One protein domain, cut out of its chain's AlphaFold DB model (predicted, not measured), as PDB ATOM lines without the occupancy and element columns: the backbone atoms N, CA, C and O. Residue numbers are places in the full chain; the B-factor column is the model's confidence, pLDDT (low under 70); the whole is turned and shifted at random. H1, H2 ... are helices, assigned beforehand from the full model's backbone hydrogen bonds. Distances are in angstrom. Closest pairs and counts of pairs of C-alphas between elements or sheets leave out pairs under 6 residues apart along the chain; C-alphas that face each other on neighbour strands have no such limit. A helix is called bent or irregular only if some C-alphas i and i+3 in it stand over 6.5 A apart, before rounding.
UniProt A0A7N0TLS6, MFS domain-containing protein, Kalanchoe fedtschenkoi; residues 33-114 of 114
ATOM      1  N   LYS A  33      18.630 -30.850  28.294       80.00
ATOM      2  CA  LYS A  33      19.231 -29.562  27.898       80.00
ATOM      3  C   LYS A  33      20.572 -29.750  27.181       80.00
ATOM      4  O   LYS A  33      20.777 -29.171  26.122       80.00
ATOM      5  N   GLU A  34      21.439 -30.607  27.714       81.88
ATOM      6  CA  GLU A  34      22.747 -30.910  27.114       81.88
ATOM      7  C   GLU A  34      22.579 -31.653  25.776       81.88
ATOM      8  O   GLU A  34      23.252 -31.341  24.794       81.88
ATOM      9  N   LEU A  35      21.618 -32.584  25.700       85.00
ATOM     10  CA  LEU A  35      21.283 -33.287  24.456       85.00
ATOM     11  C   LEU A  35      20.703 -32.349  23.391       85.00
ATOM     12  O   LEU A  35      21.019 -32.492  22.209       85.00
ATOM     13  N   PHE A  36      19.870 -31.384  23.785       88.12
ATOM     14  CA  PHE A  36      19.321 -30.385  22.873       88.12
ATOM     15  C   PHE A  36      20.421 -29.485  22.300       88.12
ATOM     16  O   PHE A  36      20.493 -29.310  21.085       88.12
ATOM     17  N   SER A  37      21.328 -28.990  23.150       83.62
ATOM     18  CA  SER A  37      22.486 -28.211  22.704       83.62
ATOM     19  C   SER A  37      23.372 -29.008  21.745       83.62
ATOM     20  O   SER A  37      23.732 -28.497  20.689       83.62
ATOM     21  N   MET A  38      23.664 -30.277  22.044       86.44
ATOM     22  CA  MET A  38      24.440 -31.135  21.142       86.44
ATOM     23  C   MET A  38      23.742 -31.333  19.789       86.44
ATOM     24  O   MET A  38      24.389 -31.251  18.747       86.44
ATOM     25  N   ARG A  39      22.422 -31.556  19.784       85.31
ATOM     26  CA  ARG A  39      21.636 -31.695  18.548       85.31
ATOM     27  C   ARG A  39      21.697 -30.442  17.686       85.31
ATOM     28  O   ARG A  39      21.878 -30.565  16.480       85.31
ATOM     29  N   LEU A  40      21.589 -29.261  18.290       88.69
ATOM     30  CA  LEU A  40      21.690 -27.996  17.564       88.69
ATOM     31  C   LEU A  40      23.056 -27.852  16.881       88.69
ATOM     32  O   LEU A  40      23.116 -27.557  15.693       88.69
ATOM     33  N   VAL A  41      24.144 -28.150  17.596       87.19
ATOM     34  CA  VAL A  41      25.508 -28.093  17.042       87.19
ATOM     35  C   VAL A  41      25.681 -29.058  15.865       87.19
ATOM     36  O   VAL A  41      26.257 -28.700  14.838       87.19
ATOM     37  N   VAL A  42      25.162 -30.282  15.988       87.06
ATOM     38  CA  VAL A  42      25.232 -31.279  14.911       87.06
ATOM     39  C   VAL A  42      24.427 -30.831  13.690       87.06
ATOM     40  O   VAL A  42      24.910 -30.984  12.568       87.06
ATOM     41  N   LEU A  43      23.248 -30.233  13.887       88.62
ATOM     42  CA  LEU A  43      22.450 -29.668  12.797       88.62
ATOM     43  C   LEU A  43      23.209 -28.549  12.078       88.62
ATOM     44  O   LEU A  43      23.335 -28.601  10.857       88.62
ATOM     45  N   CYS A  44      23.787 -27.598  12.815       86.75
ATOM     46  CA  CYS A  44      24.582 -26.512  12.236       86.75
ATOM     47  C   CYS A  44      25.767 -27.023  11.401       86.75
ATOM     48  O   CYS A  44      26.039 -26.468  10.346       86.75
ATOM     49  N   ASN A  45      26.432 -28.108  11.809       84.62
ATOM     50  CA  ASN A  45      27.531 -28.708  11.035       84.62
ATOM     51  C   ASN A  45      27.036 -29.485   9.799       84.62
ATOM     52  O   ASN A  45      27.721 -29.545   8.781       84.62
ATOM     53  N   ALA A  46      25.849 -30.093   9.865       87.50
ATOM     54  CA  ALA A  46      25.297 -30.872   8.759       87.50
ATOM     55  C   ALA A  46      24.760 -29.993   7.615       87.50
ATOM     56  O   ALA A  46      24.828 -30.399   6.455       87.50
ATOM     57  N   LEU A  47      24.250 -28.792   7.918       87.75
ATOM     58  CA  LEU A  47      23.645 -27.900   6.921       87.75
ATOM     59  C   LEU A  47      24.621 -27.489   5.797       87.75
ATOM     60  O   LEU A  47      24.260 -27.680   4.633       87.75
ATOM     61  N   PRO A  48      25.851 -27.007   6.083       83.62
ATOM     62  CA  PRO A  48      26.818 -26.660   5.044       83.62
ATOM     63  C   PRO A  48      27.240 -27.859   4.201       83.62
ATOM     64  O   PRO A  48      27.444 -27.728   3.004       83.62
ATOM     65  N   ILE A  49      27.361 -29.043   4.805       84.38
ATOM     66  CA  ILE A  49      27.784 -30.252   4.086       84.38
ATOM     67  C   ILE A  49      26.715 -30.649   3.067       84.38
ATOM     68  O   ILE A  49      27.033 -30.913   1.909       84.38
ATOM     69  N   SER A  50      25.447 -30.645   3.481       87.75
ATOM     70  CA  SER A  50      24.323 -30.991   2.611       87.75
ATOM     71  C   SER A  50      24.128 -29.994   1.469       87.75
ATOM     72  O   SER A  50      23.744 -30.402   0.376       87.75
ATOM     73  N   SER A  51      24.406 -28.704   1.689       88.81
ATOM     74  CA  SER A  51      24.319 -27.693   0.631       88.81
ATOM     75  C   SER A  51      25.553 -27.663  -0.274       88.81
ATOM     76  O   SER A  51      25.432 -27.348  -1.452       88.81
ATOM     77  N   LEU A  52      26.732 -28.040   0.223       85.69
ATOM     78  CA  LEU A  52      27.980 -27.983  -0.540       85.69
ATOM     79  C   LEU A  52      28.013 -28.983  -1.701       85.69
ATOM     80  O   LEU A  52      28.437 -28.615  -2.793       85.69
ATOM     81  N   TYR A  53      27.543 -30.219  -1.510       82.12
ATOM     82  CA  TYR A  53      27.567 -31.247  -2.562       82.12
ATOM     83  C   TYR A  53      26.857 -30.852  -3.874       82.12
ATOM     84  O   TYR A  53      27.461 -31.039  -4.933       82.12
ATOM     85  N   PRO A  54      25.635 -30.280  -3.866       85.25
ATOM     86  CA  PRO A  54      25.001 -29.822  -5.102       85.25
ATOM     87  C   PRO A  54      25.720 -28.625  -5.745       85.25
ATOM     88  O   PRO A  54      25.803 -28.565  -6.969       85.25
ATOM     89  N   PHE A  55      26.299 -27.702  -4.965       85.00
ATOM     90  CA  PHE A  55      27.083 -26.589  -5.526       85.00
ATOM     91  C   PHE A  55      28.413 -27.041  -6.129       85.00
ATOM     92  O   PHE A  55      28.861 -26.494  -7.135       85.00
ATOM     93  N   LEU A  56      29.028 -28.062  -5.542       84.81
ATOM     94  CA  LEU A  56      30.312 -28.597  -5.972       84.81
ATOM     95  C   LEU A  56      30.247 -29.167  -7.397       84.81
ATOM     96  O   LEU A  56      31.192 -28.988  -8.162       84.81
ATOM     97  N   TYR A  57      29.114 -29.757  -7.788       83.00
ATOM     98  CA  TYR A  57      28.869 -30.185  -9.168       83.00
ATOM     99  C   TYR A  57      28.939 -29.011 -10.158       83.00
ATOM    100  O   TYR A  57      29.666 -29.072 -11.151       83.00
ATOM    101  N   PHE A  58      28.224 -27.919  -9.866       84.31
ATOM    102  CA  PHE A  58      28.227 -26.724 -10.711       84.31
ATOM    103  C   PHE A  58      29.609 -26.068 -10.762       84.31
ATOM    104  O   PHE A  58      30.076 -25.715 -11.839       84.31
ATOM    105  N   MET A  59      30.312 -26.002  -9.629       84.56
ATOM    106  CA  MET A  59      31.648 -25.411  -9.548       84.56
ATOM    107  C   MET A  59      32.681 -26.164 -10.403       84.56
ATOM    108  O   MET A  59      33.472 -25.539 -11.104       84.56
ATOM    109  N   ILE A  60      32.670 -27.503 -10.383       82.69
ATOM    110  CA  ILE A  60      33.584 -28.317 -11.204       82.69
ATOM    111  C   ILE A  60      33.286 -28.148 -12.695       82.69
ATOM    112  O   ILE A  60      34.220 -28.051 -13.497       82.69
ATOM    113  N   ARG A  61      32.000 -28.087 -13.060       78.06
ATOM    114  CA  ARG A  61      31.574 -27.853 -14.440       78.06
ATOM    115  C   ARG A  61      32.035 -26.481 -14.938       78.06
ATOM    116  O   ARG A  61      32.623 -26.386 -16.008       78.06
ATOM    117  N   ASP A  62      31.822 -25.437 -14.143       81.31
ATOM    118  CA  ASP A  62      32.106 -24.058 -14.549       81.31
ATOM    119  C   ASP A  62      33.624 -23.775 -14.619       81.31
ATOM    120  O   ASP A  62      34.080 -23.036 -15.494       81.31
ATOM    121  N   PHE A  63      34.441 -24.437 -13.786       79.12
ATOM    122  CA  PHE A  63      35.905 -24.350 -13.862       79.12
ATOM    123  C   PHE A  63      36.534 -25.099 -15.055       79.12
ATOM    124  O   PHE A  63      37.751 -25.013 -15.229       79.12
ATOM    125  N   HIS A  64      35.756 -25.819 -15.877       71.31
ATOM    126  CA  HIS A  64      36.245 -26.597 -17.031       71.31
ATOM    127  C   HIS A  64      37.396 -27.573 -16.693       71.31
ATOM    128  O   HIS A  64      38.212 -27.926 -17.546       71.31
ATOM    129  N   VAL A  65      37.479 -28.028 -15.435       67.12
ATOM    130  CA  VAL A  65      38.520 -28.970 -14.978       67.12
ATOM    131  C   VAL A  65      38.307 -30.355 -15.597       67.12
ATOM    132  O   VAL A  65      39.267 -31.069 -15.887       67.12
ATOM    133  N   ALA A  66      37.050 -30.721 -15.850       64.81
ATOM    134  CA  ALA A  66      36.692 -31.943 -16.548       64.81
ATOM    135  C   ALA A  66      36.650 -31.689 -18.066       64.81
ATOM    136  O   ALA A  66      35.847 -30.897 -18.551       64.81
ATOM    137  N   LYS A  67      37.513 -32.375 -18.829       64.12
ATOM    138  CA  LYS A  67      37.498 -32.335 -20.307       64.12
ATOM    139  C   LYS A  67      36.302 -33.092 -20.905       64.12
ATOM    140  O   LYS A  67      36.000 -32.914 -22.081       64.12
ATOM    141  N   ARG A  68      35.668 -33.961 -20.108       71.25
ATOM    142  CA  ARG A  68      34.494 -34.779 -20.435       71.25
ATOM    143  C   ARG A  68      33.514 -34.710 -19.266       71.25
ATOM    144  O   ARG A  68      33.942 -34.809 -18.118       71.25
ATOM    145  N   ASP A  69      32.216 -34.606 -19.545       70.38
ATOM    146  CA  ASP A  69      31.180 -34.519 -18.500       70.38
ATOM    147  C   ASP A  69      31.128 -35.763 -17.593       70.38
ATOM    148  O   ASP A  69      30.721 -35.689 -16.434       70.38
ATOM    149  N   GLU A  70      31.599 -36.907 -18.089       73.62
ATOM    150  CA  GLU A  70      31.641 -38.174 -17.350       73.62
ATOM    151  C   GLU A  70      32.650 -38.141 -16.186       73.62
ATOM    152  O   GLU A  70      32.450 -38.811 -15.171       73.62
ATOM    153  N   ASP A  71      33.702 -37.321 -16.287       77.69
ATOM    154  CA  ASP A  71      34.764 -37.241 -15.279       77.69
ATOM    155  C   ASP A  71      34.376 -36.352 -14.085       77.69
ATOM    156  O   ASP A  71      35.023 -36.396 -13.035       77.69
ATOM    157  N   ILE A  72      33.300 -35.562 -14.204       80.25
ATOM    158  CA  ILE A  72      32.846 -34.626 -13.160       80.25
ATOM    159  C   ILE A  72      32.582 -35.371 -11.844       80.25
ATOM    160  O   ILE A  72      32.970 -34.898 -10.774       80.25
ATOM    161  N   GLY A  73      31.990 -36.568 -11.915       82.44
ATOM    162  CA  GLY A  73      31.743 -37.410 -10.743       82.44
ATOM    163  C   GLY A  73      33.028 -37.884 -10.053       82.44
ATOM    164  O   GLY A  73      33.084 -37.930  -8.823       82.44
ATOM    165  N   TYR A  74      34.081 -38.173 -10.823       84.69
ATOM    166  CA  TYR A  74      35.374 -38.605 -10.288       84.69
ATOM    167  C   TYR A  74      36.074 -37.468  -9.534       84.69
ATOM    168  O   TYR A  74      36.517 -37.647  -8.397       84.69
ATOM    169  N   TYR A  75      36.095 -36.266 -10.118       84.69
ATOM    170  CA  TYR A  75      36.633 -35.075  -9.457       84.69
ATOM    171  C   TYR A  75      35.812 -34.678  -8.226       84.69
ATOM    172  O   TYR A  75      36.389 -34.344  -7.190       84.69
ATOM    173  N   ALA A  76      34.480 -34.776  -8.289       86.50
ATOM    174  CA  ALA A  76      33.622 -34.515  -7.137       86.50
ATOM    175  C   ALA A  76      33.904 -35.485  -5.980       86.50
ATOM    176  O   ALA A  76      34.004 -35.064  -4.825       86.50
ATOM    177  N   GLY A  77      34.112 -36.767  -6.296       88.75
ATOM    178  CA  GLY A  77      34.544 -37.777  -5.334       88.75
ATOM    179  C   GLY A  77      35.900 -37.451  -4.704       88.75
ATOM    180  O   GLY A  77      36.048 -37.570  -3.490       88.75
ATOM    181  N   TYR A  78      36.865 -36.970  -5.493       89.50
ATOM    182  CA  TYR A  78      38.185 -36.579  -4.988       89.50
ATOM    183  C   TYR A  78      38.109 -35.399  -4.008       89.50
ATOM    184  O   TYR A  78      38.724 -35.431  -2.941       89.50
ATOM    185  N   VAL A  79      37.300 -34.380  -4.319       88.88
ATOM    186  CA  VAL A  79      37.078 -33.241  -3.412       88.88
ATOM    187  C   VAL A  79      36.331 -33.682  -2.151       88.88
ATOM    188  O   VAL A  79      36.711 -33.296  -1.044       88.88
ATOM    189  N   GLY A  80      35.317 -34.542  -2.285       89.62
ATOM    190  CA  GLY A  80      34.615 -35.136  -1.144       89.62
ATOM    191  C   GLY A  80      35.547 -35.945  -0.233       89.62
ATOM    192  O   GLY A  80      35.494 -35.812   0.990       89.62
ATOM    193  N   ALA A  81      36.461 -36.728  -0.813       91.62
ATOM    194  CA  ALA A  81      37.472 -37.475  -0.070       91.62
ATOM    195  C   ALA A  81      38.443 -36.539   0.665       91.62
ATOM    196  O   ALA A  81      38.710 -36.749   1.848       91.62
ATOM    197  N   ALA A  82      38.916 -35.472   0.012       92.12
ATOM    198  CA  ALA A  82      39.777 -34.470   0.642       92.12
ATOM    199  C   ALA A  82      39.082 -33.782   1.831       92.12
ATOM    200  O   ALA A  82      39.692 -33.610   2.890       92.12
ATOM    201  N   LEU A  83      37.789 -33.464   1.698       89.25
ATOM    202  CA  LEU A  83      36.975 -32.925   2.789       89.25
ATOM    203  C   LEU A  83      36.904 -33.906   3.970       89.25
ATOM    204  O   LEU A  83      37.123 -33.509   5.114       89.25
ATOM    205  N   MET A  84      36.623 -35.187   3.713       91.06
ATOM    206  CA  MET A  84      36.550 -36.203   4.769       91.06
ATOM    207  C   MET A  84      37.904 -36.440   5.442       91.06
ATOM    208  O   MET A  84      37.960 -36.528   6.667       91.06
ATOM    209  N   LEU A  85      38.999 -36.459   4.677       94.31
ATOM    210  CA  LEU A  85      40.354 -36.536   5.226       94.31
ATOM    211  C   LEU A  85      40.644 -35.351   6.152       94.31
ATOM    212  O   LEU A  85      41.065 -35.554   7.291       94.31
ATOM    213  N   GLY A  86      40.339 -34.123   5.720       91.81
ATOM    214  CA  GLY A  86      40.475 -32.931   6.558       91.81
ATOM    215  C   GLY A  86      39.678 -33.036   7.862       91.81
ATOM    216  O   GLY A  86      40.183 -32.683   8.931       91.81
ATOM    217  N   ARG A  87      38.463 -33.600   7.809       89.38
ATOM    218  CA  ARG A  87      37.631 -33.830   9.001       89.38
ATOM    219  C   ARG A  87      38.236 -34.852   9.958       89.38
ATOM    220  O   ARG A  87      38.122 -34.650  11.164       89.38
ATOM    221  N   VAL A  88      38.880 -35.906   9.460       92.50
ATOM    222  CA  VAL A  88      39.564 -36.902  10.304       92.50
ATOM    223  C   VAL A  88      40.739 -36.268  11.045       92.50
ATOM    224  O   VAL A  88      40.840 -36.401  12.260       92.50
ATOM    225  N   PHE A  89      41.598 -35.519  10.352       93.38
ATOM    226  CA  PHE A  89      42.732 -34.861  11.012       93.38
ATOM    227  C   PHE A  89      42.274 -33.826  12.040       93.38
ATOM    228  O   PHE A  89      42.767 -33.788  13.169       93.38
ATOM    229  N   THR A  90      41.279 -33.024  11.666       89.56
ATOM    230  CA  THR A  90      40.721 -31.986  12.531       89.56
ATOM    231  C   THR A  90      40.050 -32.604  13.761       89.56
ATOM    232  O   THR A  90      40.275 -32.137  14.875       89.56
ATOM    233  N   SER A  91      39.283 -33.690  13.615       89.19
ATOM    234  CA  SER A  91      38.599 -34.328  14.749       89.19
ATOM    235  C   SER A  91      39.570 -34.936  15.760       89.19
ATOM    236  O   SER A  91      39.356 -34.784  16.961       89.19
ATOM    237  N   VAL A  92      40.662 -35.554  15.300       90.69
ATOM    238  CA  VAL A  92      41.710 -36.087  16.183       90.69
ATOM    239  C   VAL A  92      42.387 -34.954  16.954       90.69
ATOM    240  O   VAL A  92      42.524 -35.035  18.174       90.69
ATOM    241  N   PHE A  93      42.746 -33.866  16.266       90.19
ATOM    242  CA  PHE A  93      43.378 -32.702  16.889       90.19
ATOM    243  C   PHE A  93      42.494 -32.072  17.978       90.19
ATOM    244  O   PHE A  93      42.932 -31.898  19.117       90.19
ATOM    245  N   TRP A  94      41.224 -31.795  17.667       87.00
ATOM    246  CA  TRP A  94      40.283 -31.233  18.640       87.00
ATOM    247  C   TRP A  94      39.895 -32.221  19.744       87.00
ATOM    248  O   TRP A  94      39.607 -31.786  20.858       87.00
ATOM    249  N   GLY A  95      39.928 -33.529  19.475       87.94
ATOM    250  CA  GLY A  95      39.724 -34.572  20.481       87.94
ATOM    251  C   GLY A  95      40.784 -34.521  21.580       87.94
ATOM    252  O   GLY A  95      40.447 -34.409  22.757       87.94
ATOM    253  N   VAL A  96      42.065 -34.472  21.196       89.81
ATOM    254  CA  VAL A  96      43.183 -34.361  22.151       89.81
ATOM    255  C   VAL A  96      43.097 -33.067  22.968       89.81
ATOM    256  O   VAL A  96      43.341 -33.064  24.177       89.81
ATOM    257  N   ILE A  97      42.714 -31.956  22.333       88.19
ATOM    258  CA  ILE A  97      42.528 -30.669  23.019       88.19
ATOM    259  C   ILE A  97      41.363 -30.738  24.012       88.19
ATOM    260  O   ILE A  97      41.491 -30.248  25.136       88.19
ATOM    261  N   ALA A  98      40.244 -31.364  23.639       87.00
ATOM    262  CA  ALA A  98      39.082 -31.516  24.513       87.00
ATOM    263  C   ALA A  98      39.391 -32.352  25.758       87.00
ATOM    264  O   ALA A  98      38.875 -32.047  26.837       87.00
ATOM    265  N   ASP A  99      40.252 -33.357  25.626       86.19
ATOM    266  CA  ASP A  99      40.670 -34.188  26.753       86.19
ATOM    267  C   ASP A  99      41.625 -33.447  27.703       86.19
ATOM    268  O   ASP A  99      41.575 -33.669  28.912       86.19
ATOM    269  N   ARG A 100      42.442 -32.505  27.201       86.88
ATOM    270  CA  ARG A 100      43.384 -31.728  28.028       86.88
ATOM    271  C   ARG A 100      42.772 -30.478  28.676       86.88
ATOM    272  O   ARG A 100      43.089 -30.182  29.824       86.88
ATOM    273  N   TYR A 101      41.918 -29.740  27.964       82.00
ATOM    274  CA  TYR A 101      41.350 -28.458  28.425       82.00
ATOM    275  C   TYR A 101      39.883 -28.559  28.883       82.00
ATOM    276  O   TYR A 101      39.322 -27.596  29.408       82.00
ATOM    277  N   GLY A 102      39.261 -29.728  28.715       79.00
ATOM    278  CA  GLY A 102      37.864 -29.987  29.047       79.00
ATOM    279  C   GLY A 102      36.913 -29.813  27.856       79.00
ATOM    280  O   GLY A 102      37.124 -29.008  26.951       79.00
ATOM    281  N   ARG A 103      35.802 -30.562  27.876       77.75
ATOM    282  CA  ARG A 103      34.837 -30.649  26.759       77.75
ATOM    283  C   ARG A 103      33.997 -29.383  26.530       77.75
ATOM    284  O   ARG A 103      33.628 -29.099  25.397       77.75
ATOM    285  N   LYS A 104      33.696 -28.612  27.583       78.56
ATOM    286  CA  LYS A 104      32.869 -27.389  27.497       78.56
ATOM    287  C   LYS A 104      33.468 -26.274  26.621       78.56
ATOM    288  O   LYS A 104      32.748 -25.813  25.740       78.56
ATOM    289  N   PRO A 105      34.728 -25.831  26.813       80.69
ATOM    290  CA  PRO A 105      35.297 -24.770  25.980       80.69
ATOM    291  C   PRO A 105      35.411 -25.183  24.508       80.69
ATOM    292  O   PRO A 105      35.103 -24.381  23.634       80.69
ATOM    293  N   VAL A 106      35.763 -26.442  24.222       83.19
ATOM    294  CA  VAL A 106      35.905 -26.933  22.840       83.19
ATOM    295  C   VAL A 106      34.584 -26.885  22.068       83.19
ATOM    296  O   VAL A 106      34.571 -26.480  20.910       83.19
ATOM    297  N   ILE A 107      33.459 -27.221  22.709       82.62
ATOM    298  CA  ILE A 107      32.137 -27.124  22.068       82.62
ATOM    299  C   ILE A 107      31.785 -25.663  21.743       82.62
ATOM    300  O   ILE A 107      31.240 -25.395  20.677       82.62
ATOM    301  N   ILE A 108      32.132 -24.713  22.620       83.12
ATOM    302  CA  ILE A 108      31.874 -23.281  22.395       83.12
ATOM    303  C   ILE A 108      32.712 -22.756  21.223       83.12
ATOM    304  O   ILE A 108      32.170 -22.091  20.345       83.12
ATOM    305  N   PHE A 109      34.003 -23.097  21.165       83.94
ATOM    306  CA  PHE A 109      34.847 -22.753  20.016       83.94
ATOM    307  C   PHE A 109      34.304 -23.342  18.710       83.94
ATOM    308  O   PHE A 109      34.275 -22.647  17.698       83.94
ATOM    309  N   GLY A 110      33.808 -24.583  18.748       79.50
ATOM    310  CA  GLY A 110      33.170 -25.219  17.597       79.50
ATOM    311  C   GLY A 110      31.940 -24.459  17.087       79.50
ATOM    312  O   GLY A 110      31.751 -24.360  15.881       79.50
ATOM    313  N   ILE A 111      31.139 -23.875  17.983       79.56
ATOM    314  CA  ILE A 111      29.967 -23.064  17.608       79.56
ATOM    315  C   ILE A 111      30.379 -21.744  16.953       79.56
ATOM    316  O   ILE A 111      29.714 -21.312  16.025       79.56
ATOM    317  N   VAL A 112      31.458 -21.108  17.416       80.00
ATOM    318  CA  VAL A 112      31.945 -19.845  16.829       80.00
ATOM    319  C   VAL A 112      32.603 -20.070  15.464       80.00
ATOM    320  O   VAL A 112      32.601 -19.174  14.630       80.00
ATOM    321  N   SER A 113      33.199 -21.246  15.245       77.81
ATOM    322  CA  SER A 113      33.884 -21.568  13.986       77.81
ATOM    323  C   SER A 113      32.956 -21.909  12.818       77.81
ATOM    324  O   SER A 113      33.414 -21.871  11.676       77.81
ATOM    325  N   VAL A 114      31.713 -22.311  13.111       66.69
ATOM    326  CA  VAL A 114      30.674 -22.634  12.116       66.69
ATOM    327  C   VAL A 114      29.980 -21.354  11.680       66.69
ATOM    328  O   VAL A 114      29.793 -21.205  10.454       66.69
TER     329      VAL A 114
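AT A GLANCE: This is residues 33 to 114 of the 114 residues of the protein "MFS domain-containing protein" of Kalanchoe fedtschenkoi (UniProt A0A7N0TLS6). Two long helices, H1 and H2, form a narrow V: they meet near the short link that joins them and spread apart toward the other end, leaving a gap between them. At the open end the short helix H3 folds back from the end of H2 into the mouth of the V, coming close to H1. The printed part has 82 residues with three named helices, H1, H2 and H3 in that order, and no named strand; the class is all helix. The whole is loose, with a radius of gyration of the C-alphas of 16.8 A, and spans 50 by 24 by 17 A.

HOW THE PARTS SIT: H2, residues 69 to 101, is the longest helix. H1, residues 33 to 62, touches it with residues 56 to 61 alone, and H2 touches H1 with residues 69 to 76 alone; the closest C-alphas are those of Ile 60 and Ile 72, 6.6 A apart. The two run opposite ways at a shallow tilt of 29 degrees, a helical hairpin. H1 has a kink of 38 degrees near residue 55. H3, residues 103 to 113, touches H2 at residues 94 to 98 of H2 alone, with the C-alphas of Ala 98 and Val 106 the closest at 5.8 A. H2 and H3 run opposite ways at a steep tilt of 38 degrees, a second helical hairpin. H3 and H1 are close but not clearly touching: their closest C-alphas, those of Val 41 and Ile 111, are 6.7 A apart. These two run the same way at a tilt of 35.3 degrees, only just steep. H1, H2 and H3 make an up-and-down bundle, in which each helix runs against the one before it. Residues 84 to 93 of H2 stand free. In H3 every O i to N i+4 pair is within hydrogen-bond range; in H1 19 of 26 pairs are, and in H2 27 of 29.

IN THESE COORDINATES: H2 has 33 residues and is 48.4 A long from C-alpha 69 at (31.180, -34.519, -18.500) to C-alpha 101 at (41.350, -28.458, 28.425). It is irregular, but only just: C-alphas 70 and 73 are 6.7 A apart. H1 has 30 residues, begins with C-alpha 33 at (19.231, -29.562, 27.898) and is 44.7 A long. It is neither bent nor irregular, but only just: C-alphas 45 and 48 are 6.4 A apart. H3 has 11 residues, measures 15.7 A and ends with C-alpha 113 at (33.884, -21.568, 13.986).

THE WHOLE: The outline is a rod, and the two C-alphas farthest apart in the domain, those of Lys 33 and Lys 67, are 51.6 A from each other. The printed part has no cut and ends at residue 114, the chain's last. The link from H1 to H2 is short, with 6 residues, and the link from H2 to H3 is tight, with 1 residue. The mean pLDDT of the printed part is 83.9; residues 65 to 67 and residue 114 are under 70.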